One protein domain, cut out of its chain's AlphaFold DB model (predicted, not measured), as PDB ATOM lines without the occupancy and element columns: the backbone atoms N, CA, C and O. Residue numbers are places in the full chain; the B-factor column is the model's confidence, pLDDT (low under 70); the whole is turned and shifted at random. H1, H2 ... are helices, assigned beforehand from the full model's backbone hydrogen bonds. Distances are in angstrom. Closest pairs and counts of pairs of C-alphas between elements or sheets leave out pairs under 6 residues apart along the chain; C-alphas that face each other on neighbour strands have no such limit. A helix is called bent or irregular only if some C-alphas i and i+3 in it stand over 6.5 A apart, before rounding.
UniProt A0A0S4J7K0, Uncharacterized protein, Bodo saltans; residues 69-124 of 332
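This is residues 69 to 124 of the 332 residues of an uncharacterized protein of Bodo saltans (UniProt A0A0S4J7K0). Two long, nearly parallel-lined helices, H1 and H2, run side by side in opposite ways and are joined at one end by a turn, so the chain folds back on itself as a long, narrow U. The two arms leave a gap between them, and residues 92 to 99, at the turn, stick out from the rest. The printed part has 56 residues with two named helices, H1 then H2, and no named strand; the class is all helix. The whole is loose, with a radius of gyration of the C-alphas of 13.9 A, and a rod in outline, spanning 44 by 17 by 6 A.

H1 holds residues 70 to 93, with C-alpha 70 at (178.608, 192.946, 215.706) and C-alpha 93 at (211.957, 188.012, 205.617), and measures 35.2 A from first to last C-alpha. H2 holds residues 99 to 121, 33.6 A from first to last C-alpha, and ends with C-alpha 121 at (186.309, 198.474, 227.481). H2 is neither bent nor irregular, but only just: C-alphas 99 and 102 are 6.2 A apart.

H1 and H2 are close but not clearly touching, with 2 pairs of C-alphas within 8 A. Their closest C-alphas, those of Thr 91 and Ser 100, are 7.9 A apart. The helices run opposite ways at a shallow tilt of 3 degrees, 12.5 A from centre to centre. Of the O i to N i+4 pairs, 18 of 20 in H1 and 18 of 19 in H2 are within hydrogen-bond range.

The two C-alphas farthest apart, those of Gln 96 and Val 124, are 44.1 A apart, while those of Ser 69 and Val 124, the first and last printed, are 10.8 A apart. The link from H1 to H2 is tight, with 5 residues. Residues 92 to 99, of which 92 to 93 belong to H1 and 99 to H2, stand free. The printed part has no cut. Its mean pLDDT is 78.2; residue 91, residues 94 to 100 and residue 122 are under 70.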
ATOM      1  N   SER A  69     178.380 196.646 218.799       80.44
ATOM      2  CA  SER A  69     177.920 196.301 217.450       80.44
ATOM      3  C   SER A  69     178.708 195.109 216.894       80.44
ATOM      4  O   SER A  69     179.944 195.086 216.946       80.44
ATOM      5  N   SER A  70     178.000 194.119 216.344       79.00
ATOM      6  CA  SER A  70     178.608 192.946 215.706       79.00
ATOM      7  C   SER A  70     179.502 193.349 214.532       79.00
ATOM      8  O   SER A  70     180.604 192.822 214.393       79.00
ATOM      9  N   VAL A  71     179.089 194.359 213.757       80.56
ATOM     10  CA  VAL A  71     179.872 194.947 212.656       80.56
ATOM     11  C   VAL A  71     181.176 195.532 213.178       80.56
ATOM     12  O   VAL A  71     182.247 195.252 212.641       80.56
ATOM     13  N   VAL A  72     181.103 196.310 214.259       76.25
ATOM     14  CA  VAL A  72     182.292 196.904 214.875       76.25
ATOM     15  C   VAL A  72     183.201 195.804 215.420       76.25
ATOM     16  O   VAL A  72     184.393 195.803 215.139       76.25
ATOM     17  N   THR A  73     182.664 194.830 216.149       79.94
ATOM     18  CA  THR A  73     183.450 193.714 216.702       79.94
ATOM     19  C   THR A  73     184.136 192.907 215.594       79.94
ATOM     20  O   THR A  73     185.330 192.614 215.695       79.94
ATOM     21  N   GLY A  74     183.424 192.646 214.495       84.12
ATOM     22  CA  GLY A  74     183.961 191.999 213.301       84.12
ATOM     23  C   GLY A  74     185.100 192.792 212.659       84.12
ATOM     24  O   GLY A  74     186.147 192.221 212.361       84.12
ATOM     25  N   TRP A  75     184.956 194.114 212.529       84.81
ATOM     26  CA  TRP A  75     185.997 194.989 211.972       84.81
ATOM     27  C   TRP A  75     187.301 194.945 212.778       84.81
ATOM     28  O   TRP A  75     188.388 194.877 212.208       84.81
ATOM     29  N   TYR A  76     187.212 194.942 214.109       78.31
ATOM     30  CA  TYR A  76     188.399 194.845 214.965       78.31
ATOM     31  C   TYR A  76     189.044 193.462 214.888       78.31
ATOM     32  O   TYR A  76     190.270 193.375 214.809       78.31
ATOM     33  N   GLY A  77     188.238 192.394 214.862       82.81
ATOM     34  CA  GLY A  77     188.734 191.035 214.634       82.81
ATOM     35  C   GLY A  77     189.471 190.916 213.297       82.81
ATOM     36  O   GLY A  77     190.571 190.366 213.244       82.81
ATOM     37  N   PHE A  78     188.917 191.516 212.241       89.50
ATOM     38  CA  PHE A  78     189.539 191.586 210.921       89.50
ATOM     39  C   PHE A  78     190.869 192.351 210.944       89.50
ATOM     40  O   PHE A  78     191.889 191.803 210.529       89.50
ATOM     41  N   VAL A  79     190.897 193.580 211.476       85.56
ATOM     42  CA  VAL A  79     192.125 194.397 211.564       85.56
ATOM     43  C   VAL A  79     193.203 193.687 212.376       85.56
ATOM     44  O   VAL A  79     194.360 193.649 211.958       85.56
ATOM     45  N   PHE A  80     192.830 193.084 213.505       83.62
ATOM     46  CA  PHE A  80     193.751 192.308 214.327       83.62
ATOM     47  C   PHE A  80     194.320 191.112 213.553       83.62
ATOM     48  O   PHE A  80     195.535 190.906 213.546       83.62
ATOM     49  N   GLY A  81     193.468 190.369 212.838       84.94
ATOM     50  CA  GLY A  81     193.886 189.256 211.986       84.94
ATOM     51  C   GLY A  81     194.847 189.687 210.874       84.94
ATOM     52  O   GLY A  81     195.894 189.065 210.686       84.94
ATOM     53  N   VAL A  82     194.550 190.791 210.179       89.44
ATOM     54  CA  VAL A  82     195.422 191.359 209.136       89.44
ATOM     55  C   VAL A  82     196.775 191.766 209.714       89.44
ATOM     56  O   VAL A  82     197.815 191.398 209.162       89.44
ATOM     57  N   LEU A  83     196.777 192.484 210.839       83.31
ATOM     58  CA  LEU A  83     197.998 192.943 211.496       83.31
ATOM     59  C   LEU A  83     198.868 191.761 211.946       83.31
ATOM     60  O   LEU A  83     200.083 191.768 211.745       83.31
ATOM     61  N   TRP A  84     198.243 190.717 212.491       82.81
ATOM     62  CA  TRP A  84     198.916 189.487 212.895       82.81
ATOM     63  C   TRP A  84     199.568 188.765 211.711       82.81
ATOM     64  O   TRP A  84     200.750 188.417 211.762       82.81
ATOM     65  N   VAL A  85     198.834 188.589 210.606       87.50
ATOM     66  CA  VAL A  85     199.367 187.975 209.379       87.50
ATOM     67  C   VAL A  85     200.514 188.806 208.802       87.50
ATOM     68  O   VAL A  85     201.526 188.245 208.373       87.50
ATOM     69  N   TYR A  86     200.389 190.133 208.801       86.38
ATOM     70  CA  TYR A  86     201.439 191.033 208.326       86.38
ATOM     71  C   TYR A  86     202.713 190.923 209.174       86.38
ATOM     72  O   TYR A  86     203.804 190.752 208.622       86.38
ATOM     73  N   LEU A  87     202.582 190.902 210.505       79.81
ATOM     74  CA  LEU A  87     203.694 190.654 211.428       79.81
ATOM     75  C   LEU A  87     204.347 189.289 211.175       79.81
ATOM     76  O   LEU A  87     205.570 189.194 211.059       79.81
ATOM     77  N   MET A  88     203.558 188.233 210.984       80.00
ATOM     78  CA  MET A  88     204.078 186.904 210.635       80.00
ATOM     79  C   MET A  88     204.819 186.888 209.287       80.00
ATOM     80  O   MET A  88     205.806 186.169 209.126       80.00
ATOM     81  N   LYS A  89     204.397 187.696 208.306       84.50
ATOM     82  CA  LYS A  89     205.083 187.809 207.006       84.50
ATOM     83  C   LYS A  89     206.383 188.609 207.084       84.50
ATOM     84  O   LYS A  89     207.381 188.160 206.518       84.50
ATOM     85  N   LEU A  90     206.410 189.748 207.783       78.06
ATOM     86  CA  LEU A  90     207.646 190.526 207.967       78.06
ATOM     87  C   LEU A  90     208.732 189.698 208.646       78.06
ATOM     88  O   LEU A  90     209.898 189.728 208.258       78.06
ATOM     89  N   THR A  91     208.331 188.913 209.638       67.44
ATOM     90  CA  THR A  91     209.259 188.119 210.440       67.44
ATOM     91  C   THR A  91     209.869 186.942 209.681       67.44
ATOM     92  O   THR A  91     210.951 186.502 210.059       67.44
ATOM     93  N   ARG A  92     209.253 186.481 208.581       75.31
ATOM     94  CA  ARG A  92     209.849 185.485 207.669       75.31
ATOM     95  C   ARG A  92     210.943 186.059 206.762       75.31
ATOM     96  O   ARG A  92     211.772 185.294 206.282       75.31
ATOM     97  N   ARG A  93     210.961 187.374 206.506       70.12
ATOM     98  CA  ARG A  93     211.957 188.012 205.617       70.12
ATOM     99  C   ARG A  93     213.250 188.417 206.330       70.12
ATOM    100  O   ARG A  93     214.280 188.541 205.677       70.12
ATOM    101  N   VAL A  94     213.229 188.599 207.651       63.66
ATOM    102  CA  VAL A  94     214.405 189.027 208.425       63.66
ATOM    103  C   VAL A  94     215.206 187.803 208.878       63.66
ATOM    104  O   VAL A  94     214.876 187.145 209.860       63.66
ATOM    105  N   ARG A  95     216.276 187.497 208.140       63.66
ATOM    106  CA  ARG A  95     217.140 186.312 208.294       63.66
ATOM    107  C   ARG A  95     218.228 186.482 209.375       63.66
ATOM    108  O   ARG A  95     219.336 185.992 209.194       63.66
ATOM    109  N   GLN A  96     217.941 187.196 210.471       59.81
ATOM    110  CA  GLN A  96     218.886 187.377 211.587       59.81
ATOM    111  C   GLN A  96     218.348 186.810 212.918       59.81
ATOM    112  O   GLN A  96     217.207 187.121 213.288       59.81
ATOM    113  N   PRO A  97     219.130 185.990 213.659       60.97
ATOM    114  CA  PRO A  97     218.546 184.947 214.508       60.97
ATOM    115  C   PRO A  97     218.298 185.334 215.975       60.97
ATOM    116  O   PRO A  97     217.524 184.650 216.630       60.97
ATOM    117  N   ALA A  98     218.896 186.408 216.508       60.75
ATOM    118  CA  ALA A  98     218.869 186.660 217.961       60.75
ATOM    119  C   ALA A  98     218.039 187.889 218.386       60.75
ATOM    120  O   ALA A  98     217.137 187.773 219.212       60.75
ATOM    121  N   ALA A  99     218.266 189.065 217.791       62.16
ATOM    122  CA  ALA A  99     217.600 190.304 218.228       62.16
ATOM    123  C   ALA A  99     216.120 190.409 217.798       62.16
ATOM    124  O   ALA A  99     215.331 191.128 218.411       62.16
ATOM    125  N   SER A 100     215.708 189.665 216.764       68.00
ATOM    126  CA  SER A 100     214.344 189.741 216.226       68.00
ATOM    127  C   SER A 100     213.304 189.020 217.095       68.00
ATOM    128  O   SER A 100     212.121 189.324 216.988       68.00
ATOM    129  N   GLY A 101     213.712 188.086 217.961       73.75
ATOM    130  CA  GLY A 101     212.798 187.319 218.816       73.75
ATOM    131  C   GLY A 101     212.153 188.162 219.917       73.75
ATOM    132  O   GLY A 101     210.931 188.155 220.064       73.75
ATOM    133  N   LEU A 102     212.955 188.946 220.641       79.94
ATOM    134  CA  LEU A 102     212.479 189.763 221.761       79.94
ATOM    135  C   LEU A 102     211.498 190.849 221.298       79.94
ATOM    136  O   LEU A 102     210.432 191.019 221.884       79.94
ATOM    137  N   LEU A 103     211.814 191.531 220.193       80.38
ATOM    138  CA  LEU A 103     210.941 192.557 219.621       80.38
ATOM    139  C   LEU A 103     209.575 191.983 219.201       80.38
ATOM    140  O   LEU A 103     208.555 192.644 219.376       80.38
ATOM    141  N   LYS A 104     209.527 190.736 218.706       70.81
ATOM    142  CA  LYS A 104     208.265 190.052 218.358       70.81
ATOM    143  C   LYS A 104     207.401 189.800 219.585       70.81
ATOM    144  O   LYS A 104     206.199 190.045 219.534       70.81
ATOM    145  N   VAL A 105     208.006 189.327 220.673       81.00
ATOM    146  CA  VAL A 105     207.296 189.082 221.935       81.00
ATOM    147  C   VAL A 105     206.759 190.394 222.501       81.00
ATOM    148  O   VAL A 105     205.609 190.443 222.927       81.00
ATOM    149  N   LEU A 106     207.537 191.478 222.421       84.94
ATOM    150  CA  LEU A 106     207.103 192.802 222.867       84.94
ATOM    151  C   LEU A 106     205.945 193.349 222.023       84.94
ATOM    152  O   LEU A 106     204.929 193.749 222.585       84.94
ATOM    153  N   ILE A 107     206.045 193.316 220.688       83.38
ATOM    154  CA  ILE A 107     204.965 193.786 219.801       83.38
ATOM    155  C   ILE A 107     203.708 192.928 219.980       83.38
ATOM    156  O   ILE A 107     202.612 193.467 220.126       83.38
ATOM    157  N   GLY A 108     203.856 191.601 220.021       81.81
ATOM    158  CA  GLY A 108     202.748 190.681 220.273       81.81
ATOM    159  C   GLY A 108     202.086 190.931 221.629       81.81
ATOM    160  O   GLY A 108     200.863 190.997 221.705       81.81
ATOM    161  N   GLY A 109     202.881 191.159 222.678       84.81
ATOM    162  CA  GLY A 109     202.396 191.513 224.011       84.81
ATOM    163  C   GLY A 109     201.634 192.838 224.031       84.81
ATOM    164  O   GLY A 109     200.538 192.902 224.581       84.81
ATOM    165  N   VAL A 110     202.151 193.880 223.368       86.44
ATOM    166  CA  VAL A 110     201.462 195.179 223.245       86.44
ATOM    167  C   VAL A 110     200.136 195.027 222.503       86.44
ATOM    168  O   VAL A 110     199.129 195.575 222.947       86.44
ATOM    169  N   LEU A 111     200.103 194.254 221.415       83.69
ATOM    170  CA  LEU A 111     198.876 194.005 220.659       83.69
ATOM    171  C   LEU A 111     197.860 193.184 221.442       83.69
ATOM    172  O   LEU A 111     196.673 193.496 221.389       83.69
ATOM    173  N   LEU A 112     198.309 192.188 222.203       83.69
ATOM    174  CA  LEU A 112     197.443 191.414 223.083       83.69
ATOM    175  C   LEU A 112     196.859 192.301 224.190       83.69
ATOM    176  O   LEU A 112     195.659 192.254 224.438       83.69
ATOM    177  N   VAL A 113     197.673 193.156 224.819       85.38
ATOM    178  CA  VAL A 113     197.216 194.108 225.845       85.38
ATOM    179  C   VAL A 113     196.268 195.147 225.248       85.38
ATOM    180  O   VAL A 113     195.265 195.484 225.876       85.38
ATOM    181  N   ALA A 114     196.540 195.642 224.038       83.38
ATOM    182  CA  ALA A 114     195.659 196.566 223.331       83.38
ATOM    183  C   ALA A 114     194.322 195.898 222.983       83.38
ATOM    184  O   ALA A 114     193.271 196.452 223.302       83.38
ATOM    185  N   ALA A 115     194.350 194.686 222.424       81.00
ATOM    186  CA  ALA A 115     193.159 193.893 222.140       81.00
ATOM    187  C   ALA A 115     192.371 193.604 223.423       81.00
ATOM    188  O   ALA A 115     191.171 193.849 223.461       81.00
ATOM    189  N   HIS A 116     193.042 193.195 224.503       81.25
ATOM    190  CA  HIS A 116     192.419 192.952 225.802       81.25
ATOM    191  C   HIS A 116     191.813 194.224 226.404       81.25
ATOM    192  O   HIS A 116     190.703 194.177 226.924       81.25
ATOM    193  N   LYS A 117     192.485 195.380 226.305       81.69
ATOM    194  CA  LYS A 117     191.937 196.676 226.744       81.69
ATOM    195  C   LYS A 117     190.724 197.088 225.915       81.69
ATOM    196  O   LYS A 117     189.766 197.601 226.486       81.69
ATOM    197  N   VAL A 118     190.740 196.862 224.601       80.88
ATOM    198  CA  VAL A 118     189.586 197.118 223.724       80.88
ATOM    199  C   VAL A 118     188.429 196.186 224.083       80.88
ATOM    200  O   VAL A 118     187.312 196.666 224.246       80.88
ATOM    201  N   PHE A 119     188.698 194.895 224.294       78.19
ATOM    202  CA  PHE A 119     187.689 193.910 224.686       78.19
ATOM    203  C   PHE A 119     187.105 194.213 226.071       78.19
ATOM    204  O   PHE A 119     185.891 194.260 226.212       78.19
ATOM    205  N   ARG A 120     187.942 194.524 227.074       76.12
ATOM    206  CA  ARG A 120     187.496 194.936 228.420       76.12
ATOM    207  C   ARG A 120     186.707 196.238 228.413       76.12
ATOM    208  O   ARG A 120     185.761 196.373 229.169       76.12
ATOM    209  N   ARG A 121     187.078 197.219 227.587       73.31
ATOM    210  CA  ARG A 121     186.309 198.474 227.481       73.31
ATOM    211  C   ARG A 121     184.959 198.282 226.792       73.31
ATOM    212  O   ARG A 121     184.104 199.157 226.929       73.31
ATOM    213  N   ARG A 122     184.800 197.169 226.073       68.94
ATOM    214  CA  ARG A 122     183.609 196.771 225.319       68.94
ATOM    215  C   ARG A 122     182.917 195.536 225.890       68.94
ATOM    216  O   ARG A 122     182.079 194.954 225.207       68.94
ATOM    217  N   THR A 123     183.239 195.135 227.122       70.81
ATOM    218  CA  THR A 123     182.378 194.205 227.852       70.81
ATOM    219  C   THR A 123     180.991 194.814 227.943       70.81
ATOM    220  O   THR A 123     180.871 196.036 228.066       70.81
ATOM    221  N   VAL A 124     179.980 193.950 227.872       71.12
ATOM    222  CA  VAL A 124     178.565 194.287 228.031       71.12
ATOM    223  C   VAL A 124     178.422 195.290 229.173       71.12
ATOM    224  O   VAL A 124     178.763 194.986 230.319       71.12
TER     225      VAL A 124